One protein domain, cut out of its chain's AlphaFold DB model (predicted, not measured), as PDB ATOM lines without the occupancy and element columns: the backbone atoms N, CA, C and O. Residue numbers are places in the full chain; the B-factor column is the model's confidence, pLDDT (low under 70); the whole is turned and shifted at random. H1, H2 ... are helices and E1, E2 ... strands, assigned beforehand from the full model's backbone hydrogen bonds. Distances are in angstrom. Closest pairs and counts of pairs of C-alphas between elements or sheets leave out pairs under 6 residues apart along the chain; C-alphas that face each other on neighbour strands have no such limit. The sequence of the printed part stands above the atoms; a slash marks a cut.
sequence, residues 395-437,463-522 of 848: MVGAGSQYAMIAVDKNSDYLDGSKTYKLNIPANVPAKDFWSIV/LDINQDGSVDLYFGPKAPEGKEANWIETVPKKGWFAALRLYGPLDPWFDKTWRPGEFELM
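What this domain is: This is residues 395 to 437 and 463 to 522 of the 848 residues of an uncharacterized protein of Desulfobacterales bacterium C00003060 (UniProt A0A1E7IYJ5). Two small sheets lie one over the other, only partly face to face and shifted along the long axis: the three-stranded E1 E6 E3 and the strongly turned E5 E4 E2 E7. The short helix H1 sits at one end, and the long link from E1 to E2, residues 406 to 419, loops round the outside from one sheet to the other, its C-alphas 12 to 18 A from the mean of all C-alphas. The 103 printed residues run E1 E2 E3 E4 E5 E6 H1 E7; the order E1 E6 E3 is antiparallel, E5 E4 E2 E7 mixed. The class is mostly strand, with 44 residues in named elements, under half. It is compact, radius of gyration of the C-alphas 14.0 A, spans 40 by 28 by 21 A.

Where its parts are: E1, residues 400 to 405, begins at C-alpha 400 (21.536, -8.977, 27.564) and is 17.0 A long. E2 is residues 420 to 424, 13.1 A. E3, residues 430 to 437, 16.0 A, bends by 60 degrees at residue 433. E4 is residues 471 to 476, 16.6 A, and E5 residues 487 to 489. E6, residues 497 to 505, is 21.8 A. H1 is residues 507 to 510; E7, residues 519 to 521, ends at C-alpha 521 (44.989, -0.379, 13.912).

How they stand to each other: E4 and E2 are antiparallel, N 422 to O 473 2.9 A. E2 and E7 are antiparallel, N 421 to O 520 2.8 A. E5 and E4 are parallel, N 488 to O 474 2.8 A. E6 is antiparallel to E1, N 403 to O 500 2.9 A, and to E3, N 501 to O 435 2.8 A. H1 is on this sheet but only grazes it; it is too short for an O i to N i+4 pair, and its one O i to N i+3 pair is within range. E2 and E6 are apart, as are E4 and E6.

The domain as a whole: The farthest C-alphas, of Val 396 and Lys 493, are 40.4 A apart. Residues 438 to 462 are cut out, 14.7 A between C-alphas 437 and 463. The link E1 to E2 is long. Mean pLDDT of the printed part is 95.9; no printed residue is under 70.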
ATOM      1  N   MET A 395      19.156 -16.895  27.345       86.44
ATOM      2  CA  MET A 395      17.822 -16.306  27.196       86.44
ATOM      3  C   MET A 395      17.635 -15.786  25.766       86.44
ATOM      4  O   MET A 395      17.946 -14.640  25.459       86.44
ATOM      5  N   VAL A 396      17.148 -16.634  24.859       91.19
ATOM      6  CA  VAL A 396      16.983 -16.243  23.447       91.19
ATOM      7  C   VAL A 396      15.916 -15.152  23.313       91.19
ATOM      8  O   VAL A 396      14.771 -15.325  23.728       91.19
ATOM      9  N   GLY A 397      16.295 -14.014  22.727       88.06
ATOM     10  CA  GLY A 397      15.418 -12.869  22.477       88.06
ATOM     11  C   GLY A 397      15.021 -12.072  23.725       88.06
ATOM     12  O   GLY A 397      14.087 -11.267  23.637       88.06
ATOM     13  N   ALA A 398      15.693 -12.290  24.861       85.12
ATOM     14  CA  ALA A 398      15.461 -11.584  26.120       85.12
ATOM     15  C   ALA A 398      16.772 -11.363  26.899       85.12
ATOM     16  O   ALA A 398      17.743 -12.090  26.729       85.12
ATOM     17  N   GLY A 399      16.801 -10.361  27.779       83.06
ATOM     18  CA  GLY A 399      17.997 -10.044  28.563       83.06
ATOM     19  C   GLY A 399      19.116  -9.424  27.720       83.06
ATOM     20  O   GLY A 399      18.865  -8.754  26.715       83.06
ATOM     21  N   SER A 400      20.359  -9.613  28.162       88.06
ATOM     22  CA  SER A 400      21.536  -8.977  27.564       88.06
ATOM     23  C   SER A 400      22.770  -9.867  27.647       88.06
ATOM     24  O   SER A 400      22.937 -10.573  28.641       88.06
ATOM     25  N   GLN A 401      23.648  -9.783  26.649       91.19
ATOM     26  CA  GLN A 401      24.955 -10.446  26.627       91.19
ATOM     27  C   GLN A 401      26.065  -9.433  26.362       91.19
ATOM     28  O   GLN A 401      25.839  -8.410  25.708       91.19
ATOM     29  N   TYR A 402      27.251  -9.720  26.894       93.06
ATOM     30  CA  TYR A 402      28.367  -8.783  26.951       93.06
ATOM     31  C   TYR A 402      29.645  -9.466  26.476       93.06
ATOM     32  O   TYR A 402      29.959 -10.569  26.922       93.06
ATOM     33  N   ALA A 403      30.392  -8.780  25.621       95.62
ATOM     34  CA  ALA A 403      31.755  -9.143  25.275       95.62
ATOM     35  C   ALA A 403      32.682  -7.969  25.539       95.62
ATOM     36  O   ALA A 403      32.377  -6.831  25.187       95.62
ATOM     37  N   MET A 404      33.807  -8.270  26.166       96.69
ATOM     38  CA  MET A 404      34.814  -7.314  26.591       96.69
ATOM     39  C   MET A 404      36.086  -7.540  25.792       96.69
ATOM     40  O   MET A 404      36.388  -8.672  25.421       96.69
ATOM     41  N   ILE A 405      36.830  -6.470  25.539       97.75
ATOM     42  CA  ILE A 405      38.122  -6.541  24.858       97.75
ATOM     43  C   ILE A 405      38.979  -5.335  25.242       97.75
ATOM     44  O   ILE A 405      38.488  -4.211  25.347       97.75
ATOM     45  N   ALA A 406      40.268  -5.579  25.465       97.69
ATOM     46  CA  ALA A 406      41.255  -4.559  25.832       97.69
ATOM     47  C   ALA A 406      42.461  -4.536  24.877       97.69
ATOM     48  O   ALA A 406      43.461  -3.871  25.156       97.69
ATOM     49  N   VAL A 407      42.386  -5.303  23.786       97.06
ATOM     50  CA  VAL A 407      43.474  -5.494  22.828       97.06
ATOM     51  C   VAL A 407      43.017  -5.371  21.389       97.06
ATOM     52  O   VAL A 407      41.840  -5.550  21.084       97.06
ATOM     53  N   ASP A 408      43.971  -5.092  20.512       97.19
ATOM     54  CA  ASP A 408      43.795  -5.228  19.074       97.19
ATOM     55  C   ASP A 408      44.057  -6.664  18.583       97.19
ATOM     56  O   ASP A 408      44.393  -7.569  19.354       97.19
ATOM     57  N   LYS A 409      43.912  -6.874  17.270       95.75
ATOM     58  CA  LYS A 409      44.138  -8.174  16.615       95.75
ATOM     59  C   LYS A 409      45.543  -8.760  16.820       95.75
ATOM     60  O   LYS A 409      45.724  -9.959  16.618       95.75
ATOM     61  N   ASN A 410      46.530  -7.941  17.189       93.19
ATOM     62  CA  ASN A 410      47.906  -8.362  17.454       93.19
ATOM     63  C   ASN A 410      48.155  -8.628  18.947       93.19
ATOM     64  O   ASN A 410      49.273  -8.968  19.328       93.19
ATOM     65  N   SER A 411      47.116  -8.542  19.787       92.25
ATOM     66  CA  SER A 411      47.198  -8.637  21.250       92.25
ATOM     67  C   SER A 411      47.920  -7.463  21.926       92.25
ATOM     68  O   SER A 411      48.290  -7.565  23.103       92.25
ATOM     69  N   ASP A 412      48.074  -6.333  21.232       95.25
ATOM     70  CA  ASP A 412      48.583  -5.096  21.821       95.25
ATOM     71  C   ASP A 412      47.455  -4.354  22.541       95.25
ATOM     72  O   ASP A 412      46.295  -4.417  22.139       95.25
ATOM     73  N   TYR A 413      47.766  -3.666  23.645       97.69
ATOM     74  CA  TYR A 413      46.769  -2.843  24.337       97.69
ATOM     75  C   TYR A 413      46.261  -1.712  23.439       97.69
ATOM     76  O   TYR A 413      47.033  -1.088  22.711       97.69
ATOM     77  N   LEU A 414      44.971  -1.406  23.554       98.19
ATOM     78  CA  LEU A 414      44.361  -0.294  22.828       98.19
ATOM     79  C   LEU A 414      44.859   1.049  23.395       98.19
ATOM     80  O   LEU A 414      44.615   1.380  24.558       98.19
ATOM     81  N   ASP A 415      45.570   1.815  22.565       96.69
ATOM     82  CA  ASP A 415      46.179   3.110  22.895       96.69
ATOM     83  C   ASP A 415      45.321   4.256  22.350       96.69
ATOM     84  O   ASP A 415      45.132   4.402  21.146       96.69
ATOM     85  N   GLY A 416      44.811   5.116  23.222       97.00
ATOM     86  CA  GLY A 416      43.937   6.230  22.857       97.00
ATOM     87  C   GLY A 416      44.610   7.328  22.029       97.00
ATOM     88  O   GLY A 416      43.916   8.228  21.556       97.00
ATOM     89  N   SER A 417      45.929   7.254  21.824       95.94
ATOM     90  CA  SER A 417      46.683   8.106  20.891       95.94
ATOM     91  C   SER A 417      46.581   7.636  19.439       95.94
ATOM     92  O   SER A 417      46.882   8.409  18.529       95.94
ATOM     93  N   LYS A 418      46.200   6.374  19.219       95.69
ATOM     94  CA  LYS A 418      46.143   5.728  17.905       95.69
ATOM     95  C   LYS A 418      44.709   5.685  17.374       95.69
ATOM     96  O   LYS A 418      43.752   5.857  18.125       95.69
ATOM     97  N   THR A 419      44.576   5.435  16.071       97.38
ATOM     98  CA  THR A 419      43.274   5.264  15.419       97.38
ATOM     99  C   THR A 419      43.021   3.793  15.122       97.38
ATOM    100  O   THR A 419      43.838   3.155  14.465       97.38
ATOM    101  N   TYR A 420      41.881   3.262  15.550       98.44
ATOM    102  CA  TYR A 420      41.461   1.887  15.300       98.44
ATOM    103  C   TYR A 420      40.144   1.840  14.533       98.44
ATOM    104  O   TYR A 420      39.293   2.723  14.660       98.44
ATOM    105  N   LYS A 421      39.965   0.761  13.778       98.38
ATOM    106  CA  LYS A 421      38.727   0.362  13.123       98.38
ATOM    107  C   LYS A 421      38.213  -0.923  13.764       98.38
ATOM    108  O   LYS A 421      38.985  -1.846  14.001       98.38
ATOM    109  N   LEU A 422      36.908  -1.003  13.983       98.69
ATOM    110  CA  LEU A 422      36.208  -2.237  14.327       98.69
ATOM    111  C   LEU A 422      35.085  -2.457  13.315       98.69
ATOM    112  O   LEU A 422      34.203  -1.609  13.184       98.69
ATOM    113  N   ASN A 423      35.088  -3.596  12.628       98.50
ATOM    114  CA  ASN A 423      33.952  -4.000  11.803       98.50
ATOM    115  C   ASN A 423      32.928  -4.765  12.658       98.50
ATOM    116  O   ASN A 423      33.266  -5.756  13.309       98.50
ATOM    117  N   ILE A 424      31.678  -4.307  12.643       98.56
ATOM    118  CA  ILE A 424      30.513  -5.018  13.172       98.56
ATOM    119  C   ILE A 424      29.793  -5.662  11.979       98.56
ATOM    120  O   ILE A 424      29.149  -4.937  11.211       98.56
ATOM    121  N   PRO A 425      29.884  -6.993  11.788       98.50
ATOM    122  CA  PRO A 425      29.276  -7.647  10.636       98.50
ATOM    123  C   PRO A 425      27.754  -7.481  10.596       98.50
ATOM    124  O   PRO A 425      27.102  -7.325  11.632       98.50
ATOM    125  N   ALA A 426      27.186  -7.570   9.393       97.44
ATOM    126  CA  ALA A 426      25.743  -7.532   9.182       97.44
ATOM    127  C   ALA A 426      25.002  -8.605  10.003       97.44
ATOM    128  O   ALA A 426      25.586  -9.594  10.451       97.44
ATOM    129  N   ASN A 427      23.686  -8.430  10.152       96.94
ATOM    130  CA  ASN A 427      22.806  -9.375  10.855       96.94
ATOM    131  C   ASN A 427      23.230  -9.639  12.310       96.94
ATOM    132  O   ASN A 427      23.187 -10.777  12.778       96.94
ATOM    133  N   VAL A 428      23.638  -8.581  13.024       98.12
ATOM    134  CA  VAL A 428      23.975  -8.656  14.452       98.12
ATOM    135  C   VAL A 428      22.841  -9.361  15.213       98.12
ATOM    136  O   VAL A 428      21.694  -8.920  15.105       98.12
ATOM    137  N   PRO A 429      23.119 -10.430  15.986       97.62
ATOM    138  CA  PRO A 429      22.102 -11.255  16.634       97.62
ATOM    139  C   PRO A 429      21.552 -10.587  17.901       97.62
ATOM    140  O   PRO A 429      21.643 -11.134  18.997       97.62
ATOM    141  N   ALA A 430      20.977  -9.399  17.745       96.88
ATOM    142  CA  ALA A 430      20.301  -8.637  18.784       96.88
ATOM    143  C   ALA A 430      18.902  -8.251  18.296       96.88
ATOM    144  O   ALA A 430      18.753  -7.469  17.355       96.88
ATOM    145  N   LYS A 431      17.877  -8.810  18.941       94.62
ATOM    146  CA  LYS A 431      16.466  -8.541  18.643       94.62
ATOM    147  C   LYS A 431      16.116  -7.069  18.844       94.62
ATOM    148  O   LYS A 431      15.380  -6.508  18.035       94.62
ATOM    149  N   ASP A 432      16.629  -6.469  19.916       91.12
ATOM    150  CA  ASP A 432      16.252  -5.115  20.310       91.12
ATOM    151  C   ASP A 432      17.254  -4.101  19.740       91.12
ATOM    152  O   ASP A 432      16.918  -3.307  18.854       91.12
ATOM    153  N   PHE A 433      18.501  -4.148  20.216       94.12
ATOM    154  CA  PHE A 433      19.598  -3.298  19.750       94.12
ATOM    155  C   PHE A 433      20.964  -3.839  20.189       94.12
ATOM    156  O   PHE A 433      21.068  -4.687  21.079       94.12
ATOM    157  N   TRP A 434      22.024  -3.307  19.590       96.94
ATOM    158  CA  TRP A 434      23.397  -3.508  20.035       96.94
ATOM    159  C   TRP A 434      24.086  -2.169  20.278       96.94
ATOM    160  O   TRP A 434      23.722  -1.136  19.704       96.94
ATOM    161  N   SER A 435      25.095  -2.197  21.142       97.44
ATOM    162  CA  SER A 435      25.915  -1.032  21.448       97.44
ATOM    163  C   SER A 435      27.359  -1.411  21.737       97.44
ATOM    164  O   SER A 435      27.639  -2.512  22.206       97.44
ATOM    165  N   ILE A 436      28.276  -0.483  21.479       98.31
ATOM    166  CA  ILE A 436      29.645  -0.542  21.983       98.31
ATOM    167  C   ILE A 436      29.920   0.702  22.817       98.31
ATOM    168  O   ILE A 436      29.508   1.797  22.438       98.31
ATOM    169  N   VAL A 437      30.592   0.531  23.953       98.25
ATOM    170  CA  VAL A 437      30.979   1.627  24.855       98.25
ATOM    171  C   VAL A 437      32.450   1.467  25.219       98.25
ATOM    172  O   VAL A 437      32.912   0.335  25.394       98.25
ATOM    173  N   LEU A 463      23.978   5.744  12.172       96.62
ATOM    174  CA  LEU A 463      25.225   5.110  11.748       96.62
ATOM    175  C   LEU A 463      25.282   5.016  10.225       96.62
ATOM    176  O   LEU A 463      24.284   4.677   9.587       96.62
ATOM    177  N   ASP A 464      26.466   5.228   9.662       97.25
ATOM    178  CA  ASP A 464      26.738   4.922   8.262       97.25
ATOM    179  C   ASP A 464      26.871   3.403   8.109       97.25
ATOM    180  O   ASP A 464      27.768   2.779   8.688       97.25
ATOM    181  N   ILE A 465      25.951   2.806   7.351       97.19
ATOM    182  CA  ILE A 465      25.886   1.363   7.103       97.19
ATOM    183  C   ILE A 465      26.551   1.066   5.755       97.19
ATOM    184  O   ILE A 465      26.265   1.715   4.746       97.19
ATOM    185  N   ASN A 466      27.427   0.064   5.735       97.44
ATOM    186  CA  ASN A 466      28.085  -0.412   4.526       97.44
ATOM    187  C   ASN A 466      27.087  -1.098   3.574       97.44
ATOM    188  O   ASN A 466      26.010  -1.535   3.977       97.44
ATOM    189  N   GLN A 467      27.454  -1.249   2.297       96.81
ATOM    190  CA  GLN A 467      26.583  -1.877   1.287       96.81
ATOM    191  C   GLN A 467      26.186  -3.324   1.629       96.81
ATOM    192  O   GLN A 467      25.111  -3.769   1.241       96.81
ATOM    193  N   ASP A 468      27.039  -4.046   2.357       95.94
ATOM    194  CA  ASP A 468      26.796  -5.418   2.814       95.94
ATOM    195  C   ASP A 468      25.963  -5.497   4.109       95.94
ATOM    196  O   ASP A 468      25.681  -6.590   4.597       95.94
ATOM    197  N   GLY A 469      25.560  -4.350   4.668       96.25
ATOM    198  CA  GLY A 469      24.817  -4.247   5.923       96.25
ATOM    199  C   GLY A 469      25.685  -4.248   7.187       96.25
ATOM    200  O   GLY A 469      25.130  -4.200   8.286       96.25
ATOM    201  N   SER A 470      27.016  -4.320   7.064       98.31
ATOM    202  CA  SER A 470      27.942  -4.170   8.195       98.31
ATOM    203  C   SER A 470      28.101  -2.702   8.611       98.31
ATOM    204  O   SER A 470      27.700  -1.781   7.896       98.31
ATOM    205  N   VAL A 471      28.693  -2.471   9.782       98.62
ATOM    206  CA  VAL A 471      29.017  -1.131  10.287       98.62
ATOM    207  C   VAL A 471      30.489  -1.080  10.668       98.62
ATOM    208  O   VAL A 471      30.944  -1.843  11.516       98.62
ATOM    209  N   ASP A 472      31.227  -0.142  10.080       98.50
ATOM    210  CA  ASP A 472      32.598   0.160  10.485       98.50
ATOM    211  C   ASP A 472      32.602   1.270  11.531       98.50
ATOM    212  O   ASP A 472      32.189   2.392  11.238       98.50
ATOM    213  N   LEU A 473      33.087   0.962  12.730       98.75
ATOM    214  CA  LEU A 473      33.274   1.913  13.819       98.75
ATOM    215  C   LEU A 473      34.735   2.348  13.905       98.75
ATOM    216  O   LEU A 473      35.641   1.543  13.681       98.75
ATOM    217  N   TYR A 474      34.952   3.612  14.258       98.56
ATOM    218  CA  TYR A 474      36.274   4.230  14.317       98.56
ATOM    219  C   TYR A 474      36.545   4.761  15.719       98.56
ATOM    220  O   TYR A 474      35.662   5.339  16.343       98.56
ATOM    221  N   PHE A 475      37.770   4.597  16.198       98.62
ATOM    222  CA  PHE A 475      38.181   4.957  17.554       98.62
ATOM    223  C   PHE A 475      39.477   5.733  17.449       98.62
ATOM    224  O   PHE A 475      40.399   5.255  16.799       98.62
ATOM    225  N   GLY A 476      39.558   6.921  18.027       97.69
ATOM    226  CA  GLY A 476      40.765   7.738  17.922       97.69
ATOM    227  C   GLY A 476      40.569   9.125  18.521       97.69
ATOM    228  O   GLY A 476      39.428   9.530  18.752       97.69
ATOM    229  N   PRO A 477      41.645   9.902  18.719       96.44
ATOM    230  CA  PRO A 477      41.550  11.247  19.286       96.44
ATOM    231  C   PRO A 477      40.864  12.252  18.357       96.44
ATOM    232  O   PRO A 477      40.481  13.338  18.781       96.44
ATOM    233  N   LYS A 478      40.726  11.912  17.073       95.62
ATOM    234  CA  LYS A 478      39.980  12.677  16.073       95.62
ATOM    235  C   LYS A 478      39.260  11.719  15.135       95.62
ATOM    236  O   LYS A 478      39.787  10.646  14.835       95.62
ATOM    237  N   ALA A 479      38.098  12.136  14.641       95.56
ATOM    238  CA  ALA A 479      37.394  11.408  13.597       95.56
ATOM    239  C   ALA A 479      38.253  11.330  12.323       95.56
ATOM    240  O   ALA A 479      38.798  12.356  11.903       95.56
ATOM    241  N   PRO A 480      38.366  10.153  11.682       94.19
ATOM    242  CA  PRO A 480      38.807  10.081  10.296       94.19
ATOM    243  C   PRO A 480      37.852  10.873   9.395       94.19
ATOM    244  O   PRO A 480      36.646  10.899   9.644       94.19
ATOM    245  N   GLU A 481      38.389  11.497   8.347       92.81
ATOM    246  CA  GLU A 481      37.618  12.347   7.434       92.81
ATOM    247  C   GLU A 481      36.410  11.594   6.846       92.81
ATOM    248  O   GLU A 481      36.555  10.518   6.256       92.81
ATOM    249  N   GLY A 482      35.211  12.156   7.031       94.19
ATOM    250  CA  GLY A 482      33.962  11.587   6.523       94.19
ATOM    251  C   GLY A 482      33.470  10.354   7.286       94.19
ATOM    252  O   GLY A 482      32.655   9.603   6.748       94.19
ATOM    253  N   LYS A 483      33.995  10.092   8.493       96.56
ATOM    254  CA  LYS A 483      33.619   8.965   9.373       96.56
ATOM    255  C   LYS A 483      33.047   9.408  10.723       96.56
ATOM    256  O   LYS A 483      32.942   8.601  11.648       96.56
ATOM    257  N   GLU A 484      32.655  10.671  10.851       96.12
ATOM    258  CA  GLU A 484      32.210  11.299  12.099       96.12
ATOM    259  C   GLU A 484      30.987  10.589  12.712       96.12
ATOM    260  O   GLU A 484      30.901  10.428  13.933       96.12
ATOM    261  N   ALA A 485      30.065  10.097  11.875       96.38
ATOM    262  CA  ALA A 485      28.860   9.389  12.316       96.38
ATOM    263  C   ALA A 485      29.176   8.101  13.101       96.38
ATOM    264  O   ALA A 485      28.506   7.795  14.093       96.38
ATOM    265  N   ASN A 486      30.252   7.403  12.730       98.12
ATOM    266  CA  ASN A 486      30.657   6.117  13.305       98.12
ATOM    267  C   ASN A 486      31.886   6.216  14.227       98.12
ATOM    268  O   ASN A 486      32.417   5.194  14.662       98.12
ATOM    269  N   TRP A 487      32.339   7.432  14.538       98.38
ATOM    270  CA  TRP A 487      33.520   7.670  15.364       98.38
ATOM    271  C   TRP A 487      33.196   7.797  16.859       98.38
ATOM    272  O   TRP A 487      32.241   8.480  17.246       98.38
ATOM    273  N   ILE A 488      34.021   7.156  17.689       98.62
ATOM    274  CA  ILE A 488      34.075   7.286  19.147       98.62
ATOM    275  C   ILE A 488      35.423   7.908  19.516       98.62
ATOM    276  O   ILE A 488      36.482   7.426  19.103       98.62
ATOM    277  N   GLU A 489      35.384   8.988  20.289       98.38
ATOM    278  CA  GLU A 489      36.592   9.690  20.715       98.38
ATOM    279  C   GLU A 489      37.411   8.850  21.710       98.38
ATOM    280  O   GLU A 489      36.866   8.168  22.579       98.38
ATOM    281  N   THR A 490      38.738   8.908  21.591       98.38
ATOM    282  CA  THR A 490      39.685   8.353  22.570       98.38
ATOM    283  C   THR A 490      40.665   9.423  23.041       98.38
ATOM    284  O   THR A 490      40.832  10.458  22.403       98.38
ATOM    285  N   VAL A 491      41.340   9.188  24.167       97.56
ATOM    286  CA  VAL A 491      42.209  10.196  24.791       97.56
ATOM    287  C   VAL A 491      43.687   9.867  24.546       97.56
ATOM    288  O   VAL A 491      44.128   8.783  24.939       97.56
ATOM    289  N   PRO A 492      44.489  10.785  23.968       95.50
ATOM    290  CA  PRO A 492      45.928  10.587  23.821       95.50
ATOM    291  C   PRO A 492      46.621  10.286  25.153       95.50
ATOM    292  O   PRO A 492      46.272  10.849  26.190       95.50
ATOM    293  N   LYS A 493      47.650   9.434  25.110       90.69
ATOM    294  CA  LYS A 493      48.434   8.963  26.267       90.69
ATOM    295  C   LYS A 493      47.631   8.170  27.314       90.69
ATOM    296  O   LYS A 493      48.121   7.968  28.424       90.69
ATOM    297  N   LYS A 494      46.423   7.699  26.984       94.62
ATOM    298  CA  LYS A 494      45.626   6.799  27.833       94.62
ATOM    299  C   LYS A 494      45.373   5.481  27.115       94.62
ATOM    300  O   LYS A 494      45.138   5.472  25.916       94.62
ATOM    301  N   GLY A 495      45.374   4.371  27.849       96.88
ATOM    302  CA  GLY A 495      44.783   3.130  27.347       96.88
ATOM    303  C   GLY A 495      43.254   3.193  27.393       96.88
ATOM    304  O   GLY A 495      42.693   4.051  28.078       96.88
ATOM    305  N   TRP A 496      42.586   2.269  26.712       98.62
ATOM    306  CA  TRP A 496      41.135   2.081  26.806       98.62
ATOM    307  C   TRP A 496      40.744   0.617  26.584       98.62
ATOM    308  O   TRP A 496      41.543  -0.196  26.128       98.62
ATOM    309  N   PHE A 497      39.520   0.260  26.955       98.69
ATOM    310  CA  PHE A 497      38.922  -1.040  26.644       98.69
ATOM    311  C   PHE A 497      37.454  -0.851  26.262       98.69
ATOM    312  O   PHE A 497      36.878   0.208  26.518       98.69
ATOM    313  N   ALA A 498      36.841  -1.852  25.637       98.38
ATOM    314  CA  ALA A 498      35.483  -1.747  25.120       98.38
ATOM    315  C   ALA A 498      34.581  -2.888  25.592       98.38
ATOM    316  O   ALA A 498      35.043  -3.999  25.864       98.38
ATOM    317  N   ALA A 499      33.281  -2.598  25.643       98.06
ATOM    318  CA  ALA A 499      32.225  -3.582  25.844       98.06
ATOM    319  C   ALA A 499      31.238  -3.546  24.673       98.06
ATOM    320  O   ALA A 499      30.555  -2.535  24.489       98.06
ATOM    321  N   LEU A 500      31.117  -4.650  23.935       98.12
ATOM    322  CA  LEU A 500      30.010  -4.904  23.016       98.12
ATOM    323  C   LEU A 500      28.838  -5.494  23.804       98.12
ATOM    324  O   LEU A 500      29.003  -6.459  24.551       98.12
ATOM    325  N   ARG A 501      27.647  -4.925  23.625       95.88
ATOM    326  CA  ARG A 501      26.415  -5.352  24.289       95.88
ATOM    327  C   ARG A 501      25.367  -5.736  23.264       95.88
ATOM    328  O   ARG A 501      25.092  -4.961  22.350       95.88
ATOM    329  N   LEU A 502      24.749  -6.895  23.459       95.19
ATOM    330  CA  LEU A 502      23.610  -7.365  22.675       95.19
ATOM    331  C   LEU A 502      22.375  -7.414  23.569       95.19
ATOM    332  O   LEU A 502      22.383  -8.124  24.576       95.19
ATOM    333  N   TYR A 503      21.321  -6.689  23.198       91.62
ATOM    334  CA  TYR A 503      20.029  -6.715  23.884       91.62
ATOM    335  C   TYR A 503      19.034  -7.576  23.102       91.62
ATOM    336  O   TYR A 503      18.872  -7.429  21.886       91.62
ATOM    337  N   GLY A 504      18.412  -8.519  23.807       90.38
ATOM    338  CA  GLY A 504      17.639  -9.592  23.189       90.38
ATOM    339  C   GLY A 504      18.508 -10.491  22.294       90.38
ATOM    340  O   GLY A 504      18.202 -10.621  21.107       90.38
ATOM    341  N   PRO A 505      19.605 -11.074  22.814       94.12
ATOM    342  CA  PRO A 505      20.535 -11.905  22.044       94.12
ATOM    343  C   PRO A 505      19.823 -13.086  21.365       94.12
ATOM    344  O   PRO A 505      18.973 -13.740  21.968       94.12
ATOM    345  N   LEU A 506      20.172 -13.377  20.114       96.94
ATOM    346  CA  LEU A 506      19.588 -14.468  19.320       96.94
ATOM    347  C   LEU A 506      20.542 -15.666  19.201       96.94
ATOM    348  O   LEU A 506      21.729 -15.549  19.502       96.94
ATOM    349  N   ASP A 507      20.037 -16.811  18.730       97.19
ATOM    350  CA  ASP A 507      20.803 -18.065  18.615       97.19
ATOM    351  C   ASP A 507      22.194 -17.935  17.971       97.19
ATOM    352  O   ASP A 507      23.127 -18.503  18.537       97.19
ATOM    353  N   PRO A 508      22.421 -17.133  16.906       97.50
ATOM    354  CA  PRO A 508      23.755 -17.016  16.314       97.50
ATOM    355  C   PRO A 508      24.853 -16.515  17.266       97.50
ATOM    356  O   PRO A 508      26.027 -16.821  17.053       97.50
ATOM    357  N   TRP A 509      24.489 -15.773  18.320       95.38
ATOM    358  CA  TRP A 509      25.413 -15.404  19.395       95.38
ATOM    359  C   TRP A 509      25.836 -16.629  20.210       95.38
ATOM    360  O   TRP A 509      27.023 -16.900  20.382       95.38
ATOM    361  N   PHE A 510      24.850 -17.386  20.695       93.25
ATOM    362  CA  PHE A 510      25.063 -18.531  21.579       93.25
ATOM    363  C   PHE A 510      25.735 -19.701  20.861       93.25
ATOM    364  O   PHE A 510      26.598 -20.365  21.431       93.25
ATOM    365  N   ASP A 511      25.374 -19.912  19.598       94.94
ATOM    366  CA  ASP A 511      25.914 -20.974  18.754       94.94
ATOM    367  C   ASP A 511      27.266 -20.574  18.131       94.94
ATOM    368  O   ASP A 511      27.887 -21.366  17.422       94.94
ATOM    369  N   LYS A 512      27.735 -19.345  18.403       94.75
ATOM    370  CA  LYS A 512      28.994 -18.762  17.909       94.75
ATOM    371  C   LYS A 512      29.118 -18.752  16.379       94.75
ATOM    372  O   LYS A 512      30.226 -18.769  15.846       94.75
ATOM    373  N   THR A 513      27.992 -18.701  15.669       96.38
ATOM    374  CA  THR A 513      27.946 -18.594  14.200       96.38
ATOM    375  C   THR A 513      28.025 -17.144  13.717       96.38
ATOM    376  O   THR A 513      28.298 -16.902  12.542       96.38
ATOM    377  N   TRP A 514      27.857 -16.177  14.627       97.25
ATOM    378  CA  TRP A 514      28.171 -14.762  14.428       97.25
ATOM    379  C   TRP A 514      29.209 -14.292  15.458       97.25
ATOM    380  O   TRP A 514      29.168 -14.694  16.626       97.25
ATOM    381  N   ARG A 515      30.127 -13.411  15.043       96.94
ATOM    382  CA  ARG A 515      31.090 -12.743  15.932       96.94
ATOM    383  C   ARG A 515      31.427 -11.331  15.445       96.94
ATOM    384  O   ARG A 515      31.402 -11.119  14.232       96.94
ATOM    385  N   PRO A 516      31.766 -10.386  16.342       97.69
ATOM    386  CA  PRO A 516      32.334  -9.103  15.933       97.69
ATOM    387  C   PRO A 516      33.718  -9.289  15.292       97.69
ATOM    388  O   PRO A 516      34.371 -10.318  15.489       97.69
ATOM    389  N   GLY A 517      34.172  -8.288  14.535       97.88
ATOM    390  CA  GLY A 517      35.574  -8.199  14.135       97.88
ATOM    391  C   GLY A 517      36.501  -7.961  15.333       97.88
ATOM    392  O   GLY A 517      36.056  -7.738  16.458       97.88
ATOM    393  N   GLU A 518      37.805  -7.979  15.083       98.00
ATOM    394  CA  GLU A 518      38.802  -7.508  16.048       98.00
ATOM    395  C   GLU A 518      39.068  -6.014  15.830       98.00
ATOM    396  O   GLU A 518      38.781  -5.471  14.759       98.00
ATOM    397  N   PHE A 519      39.637  -5.342  16.831       98.31
ATOM    398  CA  PHE A 519      40.159  -3.997  16.622       98.31
ATOM    399  C   PHE A 519      41.379  -4.061  15.702       98.31
ATOM    400  O   PHE A 519      42.344  -4.780  15.961       98.31
ATOM    401  N   GLU A 520      41.331  -3.296  14.620       97.44
ATOM    402  CA  GLU A 520      42.421  -3.162  13.667       97.44
ATOM    403  C   GLU A 520      42.994  -1.758  13.766       97.44
ATOM    404  O   GLU A 520      42.276  -0.772  13.610       97.44
ATOM    405  N   LEU A 521      44.295  -1.653  14.014       95.38
ATOM    406  CA  LEU A 521      44.989  -0.379  13.912       95.38
ATOM    407  C   LEU A 521      44.853   0.153  12.475       95.38
ATOM    408  O   LEU A 521      45.161  -0.558  11.518       95.38
ATOM    409  N   MET A 522      44.364   1.384  12.328       88.06
ATOM    410  CA  MET A 522      44.301   2.070  11.044       88.06
ATOM    411  C   MET A 522      45.588   2.838  10.795       88.06
ATOM    412  O   MET A 522      46.037   3.614  11.641       88.06
TER     413      MET A 522